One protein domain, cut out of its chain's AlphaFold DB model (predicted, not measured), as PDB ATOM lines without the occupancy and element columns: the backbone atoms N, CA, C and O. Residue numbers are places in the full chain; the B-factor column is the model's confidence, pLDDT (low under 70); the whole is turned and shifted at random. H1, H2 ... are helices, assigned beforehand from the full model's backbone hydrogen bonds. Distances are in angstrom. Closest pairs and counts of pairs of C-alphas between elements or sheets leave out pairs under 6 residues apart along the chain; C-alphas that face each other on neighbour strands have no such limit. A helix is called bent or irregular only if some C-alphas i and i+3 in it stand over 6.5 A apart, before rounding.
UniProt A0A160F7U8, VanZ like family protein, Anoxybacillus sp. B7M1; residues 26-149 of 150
ATOM      1  N   ASN A  26     215.411 210.172 204.830       83.69
ATOM      2  CA  ASN A  26     215.650 208.882 205.459       83.69
ATOM      3  C   ASN A  26     214.798 208.745 206.722       83.69
ATOM      4  O   ASN A  26     215.012 209.435 207.715       83.69
ATOM      5  N   ILE A  27     213.858 207.803 206.688       84.44
ATOM      6  CA  ILE A  27     213.045 207.420 207.850       84.44
ATOM      7  C   ILE A  27     213.468 206.076 208.448       84.44
ATOM      8  O   ILE A  27     212.881 205.647 209.438       84.44
ATOM      9  N   ILE A  28     214.443 205.389 207.843       87.62
ATOM     10  CA  ILE A  28     214.912 204.079 208.294       87.62
ATOM     11  C   ILE A  28     216.071 204.295 209.273       87.62
ATOM     12  O   ILE A  28     217.120 204.799 208.859       87.62
ATOM     13  N   PRO A  29     215.918 203.902 210.552       88.31
ATOM     14  CA  PRO A  29     216.991 204.028 211.525       88.31
ATOM     15  C   PRO A  29     218.245 203.278 211.087       88.31
ATOM     16  O   PRO A  29     218.183 202.155 210.585       88.31
ATOM     17  N   PHE A  30     219.380 203.907 211.337       89.94
ATOM     18  CA  PHE A  30     220.750 203.512 211.044       89.94
ATOM     19  C   PHE A  30     221.124 203.414 209.565       89.94
ATOM     20  O   PHE A  30     222.293 203.159 209.278       89.94
ATOM     21  N   ALA A  31     220.194 203.592 208.623       88.62
ATOM     22  CA  ALA A  31     220.485 203.410 207.202       88.62
ATOM     23  C   ALA A  31     221.614 204.342 206.734       88.62
ATOM     24  O   ALA A  31     222.602 203.893 206.154       88.62
ATOM     25  N   SER A  32     221.524 205.625 207.076       87.69
ATOM     26  CA  SER A  32     222.511 206.627 206.684       87.69
ATOM     27  C   SER A  32     223.846 206.450 207.388       87.69
ATOM     28  O   SER A  32     224.897 206.619 206.766       87.69
ATOM     29  N   LEU A  33     223.821 206.094 208.674       88.69
ATOM     30  CA  LEU A  33     225.033 205.797 209.431       88.69
ATOM     31  C   LEU A  33     225.763 204.569 208.879       88.69
ATOM     32  O   LEU A  33     226.988 204.595 208.756       88.69
ATOM     33  N   ILE A  34     225.028 203.517 208.509       91.88
ATOM     34  CA  ILE A  34     225.589 202.306 207.899       91.88
ATOM     35  C   ILE A  34     226.183 202.632 206.528       91.88
ATOM     36  O   ILE A  34     227.332 202.270 206.270       91.88
ATOM     37  N   ASP A  35     225.458 203.359 205.676       89.62
ATOM     38  CA  ASP A  35     225.952 203.767 204.359       89.62
ATOM     39  C   ASP A  35     227.231 204.603 204.477       89.62
ATOM     40  O   ASP A  35     228.227 204.349 203.788       89.62
ATOM     41  N   MET A  36     227.247 205.559 205.410       86.88
ATOM     42  CA  MET A  36     228.417 206.387 205.680       86.88
ATOM     43  C   MET A  36     229.579 205.561 206.243       86.88
ATOM     44  O   MET A  36     230.727 205.795 205.862       86.88
ATOM     45  N   ALA A  37     229.308 204.572 207.097       91.56
ATOM     46  CA  ALA A  37     230.329 203.683 207.642       91.56
ATOM     47  C   ALA A  37     230.952 202.793 206.560       91.56
ATOM     48  O   ALA A  37     232.176 202.701 206.471       91.56
ATOM     49  N   ILE A  38     230.137 202.196 205.689       92.75
ATOM     50  CA  ILE A  38     230.617 201.406 204.548       92.75
ATOM     51  C   ILE A  38     231.460 202.285 203.620       92.75
ATOM     52  O   ILE A  38     232.547 201.880 203.200       92.75
ATOM     53  N   PHE A  39     230.990 203.496 203.311       89.31
ATOM     54  CA  PHE A  39     231.724 204.440 202.475       89.31
ATOM     55  C   PHE A  39     233.062 204.848 203.103       89.31
ATOM     56  O   PHE A  39     234.085 204.851 202.412       89.31
ATOM     57  N   ALA A  40     233.073 205.125 204.410       91.31
ATOM     58  CA  ALA A  40     234.270 205.459 205.172       91.31
ATOM     59  C   ALA A  40     235.290 204.316 205.176       91.31
ATOM     60  O   ALA A  40     236.469 204.567 204.949       91.31
ATOM     61  N   ILE A  41     234.846 203.069 205.357       94.25
ATOM     62  CA  ILE A  41     235.722 201.888 205.322       94.25
ATOM     63  C   ILE A  41     236.322 201.684 203.928       94.25
ATOM     64  O   ILE A  41     237.508 201.393 203.807       94.25
ATOM     65  N   LYS A  42     235.519 201.850 202.872       92.75
ATOM     66  CA  LYS A  42     235.965 201.614 201.491       92.75
ATOM     67  C   LYS A  42     236.937 202.673 200.969       92.75
ATOM     68  O   LYS A  42     237.797 202.341 200.163       92.75
ATOM     69  N   HIS A  43     236.793 203.924 201.401       92.50
ATOM     70  CA  HIS A  43     237.510 205.059 200.806       92.50
ATOM     71  C   HIS A  43     238.346 205.868 201.813       92.50
ATOM     72  O   HIS A  43     238.946 206.872 201.444       92.50
ATOM     73  N   GLY A  44     238.388 205.464 203.085       89.69
ATOM     74  CA  GLY A  44     239.182 206.122 204.128       89.69
ATOM     75  C   GLY A  44     238.553 207.377 204.751       89.69
ATOM     76  O   GLY A  44     239.227 208.089 205.493       89.69
ATOM     77  N   TYR A  45     237.269 207.666 204.509       88.62
ATOM     78  CA  TYR A  45     236.581 208.870 205.016       88.62
ATOM     79  C   TYR A  45     236.061 208.750 206.461       88.62
ATOM     80  O   TYR A  45     234.959 209.198 206.781       88.62
ATOM     81  N   TYR A  46     236.851 208.170 207.364       90.12
ATOM     82  CA  TYR A  46     236.450 207.954 208.760       90.12
ATOM     83  C   TYR A  46     236.131 209.251 209.507       90.12
ATOM     84  O   TYR A  46     235.180 209.287 210.285       90.12
ATOM     85  N   MET A  47     236.861 210.340 209.239       87.19
ATOM     86  CA  MET A  47     236.559 211.618 209.890       87.19
ATOM     87  C   MET A  47     235.194 212.178 209.510       87.19
ATOM     88  O   MET A  47     234.574 212.829 210.346       87.19
ATOM     89  N   SER A  48     234.690 211.910 208.305       83.31
ATOM     90  CA  SER A  48     233.344 212.339 207.916       83.31
ATOM     91  C   SER A  48     232.277 211.640 208.758       83.31
ATOM     92  O   SER A  48     231.361 212.302 209.240       83.31
ATOM     93  N   LEU A  49     232.446 210.335 209.002       85.38
ATOM     94  CA  LEU A  49     231.573 209.550 209.876       85.38
ATOM     95  C   LEU A  49     231.614 210.055 211.320       85.38
ATOM     96  O   LEU A  49     230.572 210.335 211.908       85.38
ATOM     97  N   VAL A  50     232.817 210.227 211.873       89.69
ATOM     98  CA  VAL A  50     232.995 210.732 213.242       89.69
ATOM     99  C   VAL A  50     232.391 212.125 213.388       89.69
ATOM    100  O   VAL A  50     231.672 212.383 214.346       89.69
ATOM    101  N   THR A  51     232.633 213.013 212.423       87.12
ATOM    102  CA  THR A  51     232.105 214.382 212.456       87.12
ATOM    103  C   THR A  51     230.583 214.402 212.366       87.12
ATOM    104  O   THR A  51     229.967 215.235 213.021       87.12
ATOM    105  N   ASN A  52     229.960 213.497 211.606       87.50
ATOM    106  CA  ASN A  52     228.501 213.391 211.554       87.50
ATOM    107  C   ASN A  52     227.927 212.935 212.905       87.50
ATOM    108  O   ASN A  52     227.119 213.651 213.496       87.50
ATOM    109  N   ILE A  53     228.441 211.831 213.449       89.56
ATOM    110  CA  ILE A  53     227.978 211.281 214.729       89.56
ATOM    111  C   ILE A  53     228.180 212.290 215.865       89.56
ATOM    112  O   ILE A  53     227.251 212.588 216.618       89.56
ATOM    113  N   MET A  54     229.396 212.828 215.993       91.31
ATOM    114  CA  MET A  54     229.731 213.781 217.049       91.31
ATOM    115  C   MET A  54     229.042 215.124 216.837       91.31
ATOM    116  O   MET A  54     228.569 215.706 217.804       91.31
ATOM    117  N   GLY A  55     228.963 215.611 215.599       87.75
ATOM    118  CA  GLY A  55     228.318 216.878 215.268       87.75
ATOM    119  C   GLY A  55     226.848 216.882 215.665       87.75
ATOM    120  O   GLY A  55     226.427 217.767 216.405       87.75
ATOM    121  N   ASN A  56     226.103 215.851 215.264       89.81
ATOM    122  CA  ASN A  56     224.684 215.733 215.594       89.81
ATOM    123  C   ASN A  56     224.476 215.425 217.083       89.81
ATOM    124  O   ASN A  56     223.603 215.994 217.722       89.81
ATOM    125  N   THR A  57     225.340 214.624 217.712       91.69
ATOM    126  CA  THR A  57     225.228 214.385 219.162       91.69
ATOM    127  C   THR A  57     225.546 215.637 219.990       91.69
ATOM    128  O   THR A  57     224.907 215.904 221.003       91.69
ATOM    129  N   LEU A  58     226.530 216.443 219.599       92.12
ATOM    130  CA  LEU A  58     226.925 217.626 220.371       92.12
ATOM    131  C   LEU A  58     226.026 218.839 220.119       92.12
ATOM    132  O   LEU A  58     226.066 219.778 220.911       92.12
ATOM    133  N   LEU A  59     225.199 218.831 219.071       90.69
ATOM    134  CA  LEU A  59     224.387 219.983 218.684       90.69
ATOM    135  C   LEU A  59     223.364 220.377 219.763       90.69
ATOM    136  O   LEU A  59     223.276 221.548 220.134       90.69
ATOM    137  N   LEU A  60     222.617 219.410 220.309       93.56
ATOM    138  CA  LEU A  60     221.604 219.676 221.343       93.56
ATOM    139  C   LEU A  60     222.110 219.566 222.777       93.56
ATOM    140  O   LEU A  60     221.402 219.960 223.708       93.56
ATOM    141  N   PHE A  61     223.332 219.077 222.966       94.06
ATOM    142  CA  PHE A  61     223.964 219.007 224.276       94.06
ATOM    143  C   PHE A  61     223.955 220.357 225.030       94.06
ATOM    144  O   PHE A  61     223.402 220.406 226.135       94.06
ATOM    145  N   PRO A  62     224.507 221.464 224.480       92.19
ATOM    146  CA  PRO A  62     224.573 222.728 225.204       92.19
ATOM    147  C   PRO A  62     223.179 223.312 225.432       92.19
ATOM    148  O   PRO A  62     222.899 223.809 226.520       92.19
ATOM    149  N   LEU A  63     222.280 223.200 224.446       91.50
ATOM    150  CA  LEU A  63     220.902 223.663 224.579       91.50
ATOM    151  C   LEU A  63     220.210 222.972 225.757       91.50
ATOM    152  O   LEU A  63     219.693 223.649 226.640       91.50
ATOM    153  N   SER A  64     220.247 221.639 225.803       94.31
ATOM    154  CA  SER A  64     219.674 220.857 226.900       94.31
ATOM    155  C   SER A  64     220.244 221.272 228.252       94.31
ATOM    156  O   SER A  64     219.489 221.535 229.189       94.31
ATOM    157  N   PHE A  65     221.570 221.429 228.332       93.56
ATOM    158  CA  PHE A  65     222.227 221.856 229.559       93.56
ATOM    159  C   PHE A  65     221.670 223.193 230.068       93.56
ATOM    160  O   PHE A  65     221.231 223.294 231.217       93.56
ATOM    161  N   TYR A  66     221.631 224.213 229.203       90.94
ATOM    162  CA  TYR A  66     221.096 225.527 229.560       90.94
ATOM    163  C   TYR A  66     219.621 225.461 229.945       90.94
ATOM    164  O   TYR A  66     219.225 226.030 230.964       90.94
ATOM    165  N   LEU A  67     218.811 224.745 229.164       91.31
ATOM    166  CA  LEU A  67     217.384 224.606 229.414       91.31
ATOM    167  C   LEU A  67     217.112 223.980 230.796       91.31
ATOM    168  O   LEU A  67     216.275 224.475 231.551       91.31
ATOM    169  N   THR A  68     217.842 222.926 231.162       91.06
ATOM    170  CA  THR A  68     217.702 222.253 232.460       91.06
ATOM    171  C   THR A  68     218.171 223.119 233.630       91.06
ATOM    172  O   THR A  68     217.576 223.060 234.708       91.06
ATOM    173  N   VAL A  69     219.215 223.933 233.449       89.25
ATOM    174  CA  VAL A  69     219.686 224.855 234.495       89.25
ATOM    175  C   VAL A  69     218.684 225.989 234.727       89.25
ATOM    176  O   VAL A  69     218.407 226.317 235.882       89.25
ATOM    177  N   LEU A  70     218.127 226.563 233.656       87.56
ATOM    178  CA  LEU A  70     217.239 227.730 233.714       87.56
ATOM    179  C   LEU A  70     215.803 227.391 234.129       87.56
ATOM    180  O   LEU A  70     215.177 228.170 234.847       87.56
ATOM    181  N   TRP A  71     215.270 226.245 233.699       86.88
ATOM    182  CA  TRP A  71     213.886 225.860 233.972       86.88
ATOM    183  C   TRP A  71     213.803 224.618 234.854       86.88
ATOM    184  O   TRP A  71     214.041 223.496 234.410       86.88
ATOM    185  N   ASP A  72     213.322 224.798 236.087       81.56
ATOM    186  CA  ASP A  72     213.118 223.701 237.044       81.56
ATOM    187  C   ASP A  72     212.217 222.578 236.501       81.56
ATOM    188  O   ASP A  72     212.416 221.408 236.823       81.56
ATOM    189  N   ARG A  73     211.258 222.902 235.621       78.31
ATOM    190  CA  ARG A  73     210.368 221.912 234.989       78.31
ATOM    191  C   ARG A  73     211.126 220.889 234.137       78.31
ATOM    192  O   ARG A  73     210.718 219.733 234.084       78.31
ATOM    193  N   LEU A  74     212.241 221.287 233.519       80.44
ATOM    194  CA  LEU A  74     213.073 220.411 232.688       80.44
ATOM    195  C   LEU A  74     214.047 219.555 233.507       80.44
ATOM    196  O   LEU A  74     214.826 218.803 232.931       80.44
ATOM    197  N   LYS A  75     213.980 219.619 234.843       84.38
ATOM    198  CA  LYS A  75     214.687 218.692 235.742       84.38
ATOM    199  C   LYS A  75     213.938 217.376 235.920       84.38
ATOM    200  O   LYS A  75     214.557 216.369 236.260       84.38
ATOM    201  N   SER A  76     212.631 217.366 235.654       91.44
ATOM    202  CA  SER A  76     211.835 216.142 235.614       91.44
ATOM    203  C   SER A  76     212.324 215.228 234.491       91.44
ATOM    204  O   SER A  76     212.380 215.643 233.334       91.44
ATOM    205  N   VAL A  77     212.630 213.972 234.829       90.12
ATOM    206  CA  VAL A  77     213.091 212.958 233.864       90.12
ATOM    207  C   VAL A  77     212.069 212.769 232.743       90.12
ATOM    208  O   VAL A  77     212.452 212.675 231.582       90.12
ATOM    209  N   THR A  78     210.772 212.777 233.064       92.38
ATOM    210  CA  THR A  78     209.700 212.625 232.069       92.38
ATOM    211  C   THR A  78     209.693 213.782 231.077       92.38
ATOM    212  O   THR A  78     209.605 213.563 229.872       92.38
ATOM    213  N   THR A  79     209.818 215.019 231.564       91.75
ATOM    214  CA  THR A  79     209.850 216.198 230.691       91.75
ATOM    215  C   THR A  79     211.112 216.195 229.834       91.75
ATOM    216  O   THR A  79     211.017 216.409 228.633       91.75
ATOM    217  N   ALA A  80     212.269 215.865 230.415       91.31
ATOM    218  CA  ALA A  80     213.522 215.744 229.677       91.31
ATOM    219  C   ALA A  80     213.460 214.657 228.592       91.31
ATOM    220  O   ALA A  80     213.910 214.891 227.476       91.31
ATOM    221  N   PHE A  81     212.859 213.499 228.886       92.56
ATOM    222  CA  PHE A  81     212.678 212.417 227.919       92.56
ATOM    223  C   PHE A  81     211.791 212.848 226.746       92.56
ATOM    224  O   PHE A  81     212.192 212.706 225.592       92.56
ATOM    225  N   ILE A  82     210.630 213.452 227.025       94.88
ATOM    226  CA  ILE A  82     209.736 213.964 225.977       94.88
ATOM    227  C   ILE A  82     210.460 215.016 225.129       94.88
ATOM    228  O   ILE A  82     210.429 214.932 223.904       94.88
ATOM    229  N   SER A  83     211.153 215.968 225.761       93.56
ATOM    230  CA  SER A  83     211.930 217.004 225.070       93.56
ATOM    231  C   SER A  83     213.067 216.436 224.222       93.56
ATOM    232  O   SER A  83     213.300 216.932 223.123       93.56
ATOM    233  N   SER A  84     213.736 215.375 224.686       93.38
ATOM    234  CA  SER A  84     214.821 214.716 223.948       93.38
ATOM    235  C   SER A  84     214.362 214.061 222.645       93.38
ATOM    236  O   SER A  84     215.190 213.779 221.793       93.38
ATOM    237  N   ILE A  85     213.056 213.847 222.477       93.56
ATOM    238  CA  ILE A  85     212.462 213.300 221.254       93.56
ATOM    239  C   ILE A  85     211.812 214.422 220.441       93.56
ATOM    240  O   ILE A  85     212.055 214.547 219.244       93.56
ATOM    241  N   SER A  86     211.003 215.270 221.079       94.69
ATOM    242  CA  SER A  86     210.209 216.278 220.373       94.69
ATOM    243  C   SER A  86     211.043 217.423 219.798       94.69
ATOM    244  O   SER A  86     210.727 217.897 218.710       94.69
ATOM    245  N   ILE A  87     212.108 217.856 220.484       93.44
ATOM    246  CA  ILE A  87     212.961 218.956 220.009       93.44
ATOM    247  C   ILE A  87     213.739 218.557 218.744       93.44
ATOM    248  O   ILE A  87     213.637 219.298 217.768       93.44
ATOM    249  N   PRO A  88     214.460 217.416 218.692       92.38
ATOM    250  CA  PRO A  88     215.105 216.997 217.450       92.38
ATOM    251  C   PRO A  88     214.121 216.792 216.293       92.38
ATOM    252  O   PRO A  88     214.401 217.235 215.187       92.38
ATOM    253  N   ILE A  89     212.943 216.199 216.543       91.88
ATOM    254  CA  ILE A  89     211.906 216.042 215.505       91.88
ATOM    255  C   ILE A  89     211.466 217.404 214.961       91.88
ATOM    256  O   ILE A  89     211.311 217.563 213.753       91.88
ATOM    257  N   LEU A  90     211.258 218.393 215.836       92.12
ATOM    258  CA  LEU A  90     210.879 219.739 215.415       92.12
ATOM    259  C   LEU A  90     211.976 220.388 214.561       92.12
ATOM    260  O   LEU A  90     211.658 221.043 213.574       92.12
ATOM    261  N   ILE A  91     213.244 220.199 214.923       89.81
ATOM    262  CA  ILE A  91     214.385 220.733 214.172       89.81
ATOM    263  C   ILE A  91     214.456 220.102 212.775       89.81
ATOM    264  O   ILE A  91     214.487 220.839 211.792       89.81
ATOM    265  N   GLU A  92     214.354 218.776 212.674       87.38
ATOM    266  CA  GLU A  92     214.324 218.073 211.382       87.38
ATOM    267  C   GLU A  92     213.102 218.449 210.537       87.38
ATOM    268  O   GLU A  92     213.192 218.569 209.315       87.38
ATOM    269  N   LEU A  93     211.950 218.711 211.164       86.88
ATOM    270  CA  LEU A  93     210.769 219.203 210.457       86.88
ATOM    271  C   LEU A  93     210.988 220.615 209.897       86.88
ATOM    272  O   LEU A  93     210.571 220.903 208.775       86.88
ATOM    273  N   ILE A  94     211.653 221.496 210.647       85.25
ATOM    274  CA  ILE A  94     212.030 222.830 210.161       85.25
ATOM    275  C   ILE A  94     213.008 222.699 208.985       85.25
ATOM    276  O   ILE A  94     212.811 223.351 207.960       85.25
ATOM    277  N   GLN A  95     213.991 221.800 209.071       80.25
ATOM    278  CA  GLN A  95     214.925 221.523 207.974       80.25
ATOM    279  C   GLN A  95     214.221 220.936 206.742       80.25
ATOM    280  O   GLN A  95     214.561 221.300 205.615       80.25
ATOM    281  N   LEU A  96     213.207 220.081 206.924       81.88
ATOM    282  CA  LEU A  96     212.367 219.585 205.829       81.88
ATOM    283  C   LEU A  96     211.632 220.735 205.136       81.88
ATOM    284  O   LEU A  96     211.622 220.815 203.908       81.88
ATOM    285  N   ILE A  97     211.035 221.633 205.920       81.94
ATOM    286  CA  ILE A  97     210.341 222.817 205.410       81.94
ATOM    287  C   ILE A  97     211.320 223.693 204.617       81.94
ATOM    288  O   ILE A  97     211.042 224.035 203.470       81.94
ATOM    289  N   GLU A  98     212.496 223.999 205.169       76.62
ATOM    290  CA  GLU A  98     213.549 224.729 204.452       76.62
ATOM    291  C   GLU A  98     213.944 224.049 203.144       76.62
ATOM    292  O   GLU A  98     214.124 224.723 202.129       76.62
ATOM    293  N   ASN A  99     214.067 222.721 203.149       73.88
ATOM    294  CA  ASN A  99     214.416 221.962 201.960       73.88
ATOM    295  C   ASN A  99     213.354 222.110 200.861       73.88
ATOM    296  O   ASN A  99     213.702 222.327 199.704       73.88
ATOM    297  N   ILE A 100     212.070 222.078 201.229       76.00
ATOM    298  CA  ILE A 100     210.953 222.280 200.296       76.00
ATOM    299  C   ILE A 100     210.953 223.707 199.726       76.00
ATOM    300  O   ILE A 100     210.747 223.882 198.529       76.00
ATOM    301  N   PHE A 101     211.189 224.726 200.559       74.38
ATOM    302  CA  PHE A 101     211.109 226.130 200.133       74.38
ATOM    303  C   PHE A 101     212.341 226.625 199.368       74.38
ATOM    304  O   PHE A 101     212.208 227.455 198.475       74.38
ATOM    305  N   GLN A 102     213.537 226.160 199.734       66.94
ATOM    306  CA  GLN A 102     214.802 226.669 199.192       66.94
ATOM    307  C   GLN A 102     215.463 225.703 198.203       66.94
ATOM    308  O   GLN A 102     216.468 226.059 197.596       66.94
ATOM    309  N   GLY A 103     214.959 224.471 198.066       62.47
ATOM    310  CA  GLY A 103     215.566 223.460 197.195       62.47
ATOM    311  C   GLY A 103     216.995 223.089 197.606       62.47
ATOM    312  O   GLY A 103     217.782 222.653 196.776       62.47
ATOM    313  N   THR A 104     217.351 223.279 198.883       62.16
ATOM    314  CA  THR A 104     218.738 223.133 199.372       62.16
ATOM    315  C   THR A 104     219.311 221.718 199.232       62.16
ATOM    316  O   THR A 104     220.506 221.525 199.457       62.16
ATOM    317  N   GLY A 105     218.481 220.722 198.902       61.19
ATOM    318  CA  GLY A 105     218.891 219.325 198.792       61.19
ATOM    319  C   GLY A 105     219.321 218.733 200.134       61.19
ATOM    320  O   GLY A 105     220.095 217.778 200.168       61.19
ATOM    321  N   ARG A 106     218.873 219.315 201.256       66.25
ATOM    322  CA  ARG A 106     219.228 218.827 202.592       66.25
ATOM    323  C   ARG A 106     218.556 217.496 202.872       66.25
ATOM    324  O   ARG A 106     217.355 217.345 202.673       66.25
ATOM    325  N   LYS A 107     219.335 216.542 203.365       73.19
ATOM    326  CA  LYS A 107     218.809 215.258 203.807       73.19
ATOM    327  C   LYS A 107     218.166 215.432 205.181       73.19
ATOM    328  O   LYS A 107     218.825 215.922 206.087       73.19
ATOM    329  N   VAL A 108     216.901 215.051 205.292       80.12
ATOM    330  CA  VAL A 108     216.196 214.859 206.560       80.12
ATOM    331  C   VAL A 108     216.465 213.432 206.992       80.12
ATOM    332  O   VAL A 108     216.244 212.506 206.204       80.12
ATOM    333  N   ASP A 109     216.969 213.251 208.208       85.00
ATOM    334  CA  ASP A 109     217.500 211.963 208.639       85.00
ATOM    335  C   ASP A 109     217.032 211.576 210.041       85.00
ATOM    336  O   ASP A 109     217.278 212.274 211.025       85.00
ATOM    337  N   ILE A 110     216.381 210.419 210.155       89.25
ATOM    338  CA  ILE A 110     215.996 209.875 211.459       89.25
ATOM    339  C   ILE A 110     217.219 209.575 212.340       89.25
ATOM    340  O   ILE A 110     217.118 209.645 213.566       89.25
ATOM    341  N   ASP A 111     218.382 209.309 211.737       90.38
ATOM    342  CA  ASP A 111     219.631 209.116 212.475       90.38
ATOM    343  C   ASP A 111     220.047 210.404 213.194       90.38
ATOM    344  O   ASP A 111     220.503 210.360 214.339       90.38
ATOM    345  N   ASP A 112     219.788 211.560 212.581       90.44
ATOM    346  CA  ASP A 112     220.105 212.865 213.149       90.44
ATOM    347  C   ASP A 112     219.166 213.190 214.317       90.44
ATOM    348  O   ASP A 112     219.638 213.648 215.359       90.44
ATOM    349  N   VAL A 113     217.870 212.847 214.225       92.12
ATOM    350  CA  VAL A 113     216.920 212.905 215.361       92.12
ATOM    351  C   VAL A 113     217.448 212.103 216.549       92.12
ATOM    352  O   VAL A 113     217.446 212.587 217.684       92.12
ATOM    353  N   MET A 114     217.902 210.872 216.299       93.50
ATOM    354  CA  MET A 114     218.378 209.965 217.341       93.50
ATOM    355  C   MET A 114     219.661 210.480 217.998       93.50
ATOM    356  O   MET A 114     219.743 210.530 219.227       93.50
ATOM    357  N   LEU A 115     220.644 210.902 217.201       94.31
ATOM    358  CA  LEU A 115     221.913 211.444 217.693       94.31
ATOM    359  C   LEU A 115     221.697 212.728 218.501       94.31
ATOM    360  O   LEU A 115     222.179 212.839 219.630       94.31
ATOM    361  N   ASN A 116     220.901 213.658 217.974       95.12
ATOM    362  CA  ASN A 116     220.511 214.880 218.672       95.12
ATOM    363  C   ASN A 116     219.782 214.578 219.993       95.12
ATOM    364  O   ASN A 116     220.059 215.211 221.013       95.12
ATOM    365  N   GLY A 117     218.877 213.594 220.006       95.38
ATOM    366  CA  GLY A 117     218.168 213.172 221.215       95.38
ATOM    367  C   GLY A 117     219.092 212.584 222.285       95.38
ATOM    368  O   GLY A 117     218.979 212.932 223.464       95.38
ATOM    369  N   ILE A 118     220.073 211.768 221.883       95.94
ATOM    370  CA  ILE A 118     221.131 211.262 222.774       95.94
ATOM    371  C   ILE A 118     221.928 212.435 223.357       95.94
ATOM    372  O   ILE A 118     222.106 212.525 224.574       95.94
ATOM    373  N   GLY A 119     222.345 213.366 222.501       95.69
ATOM    374  CA  GLY A 119     223.015 214.605 222.882       95.69
ATOM    375  C   GLY A 119     222.265 215.410 223.930       95.69
ATOM    376  O   GLY A 119     222.820 215.804 224.962       95.69
ATOM    377  N   PHE A 120     220.967 215.594 223.692       96.38
ATOM    378  CA  PHE A 120     220.066 216.270 224.609       96.38
ATOM    379  C   PHE A 120     220.033 215.565 225.969       96.38
ATOM    380  O   PHE A 120     220.177 216.211 227.009       96.38
ATOM    381  N   PHE A 121     219.875 214.241 225.991       95.12
ATOM    382  CA  PHE A 121     219.797 213.497 227.245       95.12
ATOM    383  C   PHE A 121     221.109 213.553 228.040       95.12
ATOM    384  O   PHE A 121     221.082 213.718 229.262       95.12
ATOM    385  N   ILE A 122     222.262 213.497 227.363       95.69
ATOM    386  CA  ILE A 122     223.577 213.679 227.996       95.69
ATOM    387  C   ILE A 122     223.672 215.077 228.631       95.69
ATOM    388  O   ILE A 122     224.025 215.189 229.806       95.69
ATOM    389  N   GLY A 123     223.287 216.130 227.900       95.25
ATOM    390  CA  GLY A 123     223.271 217.511 228.408       95.25
ATOM    391  C   GLY A 123     222.405 217.681 229.654       95.25
ATOM    392  O   GLY A 123     222.846 218.269 230.643       95.25
ATOM    393  N   TYR A 124     221.219 217.068 229.653       95.31
ATOM    394  CA  TYR A 124     220.300 217.056 230.791       95.31
ATOM    395  C   TYR A 124     220.941 216.407 232.024       95.31
ATOM    396  O   TYR A 124     220.924 216.978 233.118       95.31
ATOM    397  N   ARG A 125     221.537 215.218 231.863       94.56
ATOM    398  CA  ARG A 125     222.156 214.478 232.975       94.56
ATOM    399  C   ARG A 125     223.294 215.270 233.609       94.56
ATOM    400  O   ARG A 125     223.350 215.354 234.836       94.56
ATOM    401  N   ILE A 126     224.151 215.877 232.787       95.12
ATOM    402  CA  ILE A 126     225.251 216.715 233.272       95.12
ATOM    403  C   ILE A 126     224.705 217.968 233.971       95.12
ATOM    404  O   ILE A 126     225.161 218.304 235.063       95.12
ATOM    405  N   ALA A 127     223.686 218.626 233.412       93.88
ATOM    406  CA  ALA A 127     223.071 219.796 234.035       93.88
ATOM    407  C   ALA A 127     222.465 219.496 235.407       93.88
ATOM    408  O   ALA A 127     222.693 220.255 236.345       93.88
ATOM    409  N   VAL A 128     221.736 218.387 235.561       92.62
ATOM    410  CA  VAL A 128     221.167 218.001 236.863       92.62
ATOM    411  C   VAL A 128     222.266 217.746 237.897       92.62
ATOM    412  O   VAL A 128     222.137 218.194 239.035       92.62
ATOM    413  N   GLN A 129     223.356 217.077 237.510       91.38
ATOM    414  CA  GLN A 129     224.488 216.811 238.404       91.38
ATOM    415  C   GLN A 129     225.210 218.098 238.831       91.38
ATOM    416  O   GLN A 129     225.589 218.234 239.993       91.38
ATOM    417  N   LEU A 130     225.370 219.056 237.914       91.19
ATOM    418  CA  LEU A 130     226.063 220.321 238.173       91.19
ATOM    419  C   LEU A 130     225.155 221.425 238.736       91.19
ATOM    420  O   LEU A 130     225.658 222.451 239.191       91.19
ATOM    421  N   TYR A 131     223.832 221.248 238.751       87.62
ATOM    422  CA  TYR A 131     222.908 222.300 239.182       87.62
ATOM    423  C   TYR A 131     223.106 222.709 240.648       87.62
ATOM    424  O   TYR A 131     223.088 223.900 240.952       87.62
ATOM    425  N   SER A 132     223.317 221.749 241.555       80.62
ATOM    426  CA  SER A 132     223.540 222.031 242.981       80.62
ATOM    427  C   SER A 132     224.763 222.932 243.228       80.62
ATOM    428  O   SER A 132     224.575 223.995 243.824       80.62
ATOM    429  N   PRO A 133     225.979 222.600 242.735       81.88
ATOM    430  CA  PRO A 133     227.136 223.481 242.903       81.88
ATOM    431  C   PRO A 133     226.977 224.814 242.156       81.88
ATOM    432  O   PRO A 133     227.366 225.858 242.675       81.88
ATOM    433  N   LEU A 134     226.351 224.824 240.972       83.06
ATOM    434  CA  LEU A 134     226.078 226.064 240.235       83.06
ATOM    435  C   LEU A 134     225.166 227.012 241.022       83.06
ATOM    436  O   LEU A 134     225.439 228.208 241.104       83.06
ATOM    437  N   LYS A 135     224.096 226.490 241.631       81.75
ATOM    438  CA  LYS A 135     223.157 227.291 242.424       81.75
ATOM    439  C   LYS A 135     223.838 227.919 243.640       81.75
ATOM    440  O   LYS A 135     223.564 229.077 243.955       81.75
ATOM    441  N   GLU A 136     224.728 227.183 244.299       82.38
ATOM    442  CA  GLU A 136     225.502 227.697 245.427       82.38
ATOM    443  C   GLU A 136     226.380 228.883 244.999       82.38
ATOM    444  O   GLU A 136     226.260 229.968 245.573       82.38
ATOM    445  N   ILE A 137     227.152 228.728 243.919       83.38
ATOM    446  CA  ILE A 137     228.014 229.784 243.366       83.38
ATOM    447  C   ILE A 137     227.196 231.027 242.973       83.38
ATOM    448  O   ILE A 137     227.547 232.148 243.352       83.38
ATOM    449  N   LEU A 138     226.074 230.841 242.268       81.00
ATOM    450  CA  LEU A 138     225.202 231.938 241.825       81.00
ATOM    451  C   LEU A 138     224.542 232.681 242.999       81.00
ATOM    452  O   LEU A 138     224.318 233.897 242.945       81.00
ATOM    453  N   SER A 139     224.227 231.971 244.084       83.62
ATOM    454  CA  SER A 139     223.667 232.589 245.289       83.62
ATOM    455  C   SER A 139     224.696 233.472 246.009       83.62
ATOM    456  O   SER A 139     224.376 234.595 246.409       83.62
ATOM    457  N   GLN A 140     225.955 233.027 246.083       79.94
ATOM    458  CA  GLN A 140     227.046 233.767 246.719       79.94
ATOM    459  C   GLN A 140     227.405 235.044 245.941       79.94
ATOM    460  O   GLN A 140     227.596 236.105 246.545       79.94
ATOM    461  N   SER A 141     227.432 234.988 244.604       75.25
ATOM    462  CA  SER A 141     227.688 236.169 243.765       75.25
ATOM    463  C   SER A 141     226.592 237.231 243.897       75.25
ATOM    464  O   SER A 141     226.891 238.424 243.970       75.25
ATOM    465  N   SER A 142     225.329 236.808 244.005       73.75
ATOM    466  CA  SER A 142     224.175 237.703 244.175       73.75
ATOM    467  C   SER A 142     224.222 238.471 245.504       73.75
ATOM    468  O   SER A 142     223.912 239.664 245.555       73.75
ATOM    469  N   ILE A 143     224.654 237.808 246.583       73.44
ATOM    470  CA  ILE A 143     224.844 238.427 247.904       73.44
ATOM    471  C   ILE A 143     226.016 239.419 247.876       73.44
ATOM    472  O   ILE A 143     225.910 240.518 248.423       73.44
ATOM    473  N   ARG A 144     227.121 239.070 247.202       69.00
ATOM    474  CA  ARG A 144     228.314 239.926 247.096       69.00
ATOM    475  C   ARG A 144     228.041 241.234 246.345       69.00
ATOM    476  O   ARG A 144     228.527 242.275 246.776       69.00
ATOM    477  N   LEU A 145     227.238 241.203 245.278       71.88
ATOM    478  CA  LEU A 145     226.855 242.404 244.522       71.88
ATOM    479  C   LEU A 145     225.979 243.357 245.347       71.88
ATOM    480  O   LEU A 145     226.232 244.558 245.361       71.88
ATOM    481  N   LYS A 146     225.007 242.838 246.113       68.69
ATOM    482  CA  LYS A 146     224.188 243.674 247.012       68.69
ATOM    483  C   LYS A 146     225.010 244.367 248.101       68.69
ATOM    484  O   LYS A 146     224.658 245.466 248.506       68.69
ATOM    485  N   LYS A 147     226.102 243.749 248.558       66.44
ATOM    486  CA  LYS A 147     226.967 244.290 249.618       66.44
ATOM    487  C   LYS A 147     227.902 245.417 249.145       66.44
ATOM    488  O   LYS A 147     228.414 246.135 249.987       66.44
ATOM    489  N   HIS A 148     228.134 245.560 247.838       64.31
ATOM    490  CA  HIS A 148     228.980 246.619 247.261       64.31
ATOM    491  C   HIS A 148     228.204 247.874 246.819       64.31
ATOM    492  O   HIS A 148     228.829 248.868 246.462       64.31
ATOM    493  N   HIS A 149     226.868 247.833 246.827       57.47
ATOM    494  CA  HIS A 149     225.995 248.968 246.493       57.47
ATOM    495  C   HIS A 149     225.354 249.641 247.727       57.47
ATOM    496  O   HIS A 149     224.510 250.520 247.562       57.47
TER     497      HIS A 149
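What this domain is: This is residues 26 to 149 of the 150 residues of the protein "VanZ like family protein" of Anoxybacillus sp. B7M1 (UniProt A0A160F7U8). H6a, the first arm of the long bent helix H6, runs through the core, and H2, H3 and H5 pack on it at steep tilts, while H1 folds back on H2 at one end in a helical hairpin. Beyond the bend the second arm, H6b, turns away, and residues 136 to 149 stick out alone. The printed part has 124 residues with six named helices, H1 to H6 in order along the chain, and no named strand: the class is all helix. It is loose, with a radius of gyration of the C-alphas of 19.0 A, and elongated, spanning 63 by 34 by 29 A.

How they stand to each other: Start at H1, residues 31 to 43, and pass to H2, residues 46 to 59: they form a hairpin and touch, closest at the C-alphas of Ala 40 and Tyr 46, 4.9 A apart, at a shallow tilt of 33 degrees, only just short of steep. Next comes H3, residues 61 to 70, which meets H2 only through their link. H4, residues 72 to 75, and H3 only just touch, only at the corner, with 3 pairs of C-alphas within 8 A, the closest being Thr 68 and Leu 74 at 5.0 A. Then look at H5, residues 77 to 102, and H6, residues 110 to 148. By its hydrogen bonds H6 was assigned as one helix, but it is bent: C-alphas 129 and 132 are 7.0 A apart, and its arms H6a, residues 110 to 129, and H6b, residues 132 to 148, stand at a steep tilt of 59 degrees. H5 and H6a form a hairpin and touch, opposite ways at a steep tilt of 39 degrees, closest at the C-alphas of Ser 84 and Gly 117, 4.6 A. H3 touches H6a the same way at a steep 41 degrees, closest at the C-alphas of Phe 61 and Gly 123, 4.4 A. H2 touches H6a with residues 53 to 59 alone, closest at the C-alphas of Thr 57 and Gly 119, 4.3 A. H6b touches no helix. Every O i to N i+4 pair is within hydrogen-bond range in H1, H2, H3, H6a and H6b, and 21 of 22 are in H5; H4 is too short for such a pair.

Where its parts are: Find C-alpha 31 at (220.485, 203.410, 207.202), where H1 begins; it is 18.3 A long, and H2 19.7 A. H5 runs 37.3 A from C-alpha 77 at (213.091, 212.958, 233.864). H6a covers 29.1 A, and H6b 25.5 A to C-alpha 148 at (228.980, 246.619, 247.261).

The domain as a whole: The two C-alphas farthest apart, those of Lys 42 and His 149, are 66.1 A from each other. The printed part has no cut, and no link is long. Look for pLDDT under 70 at residues 102 to 106, 144 and 146 to 149.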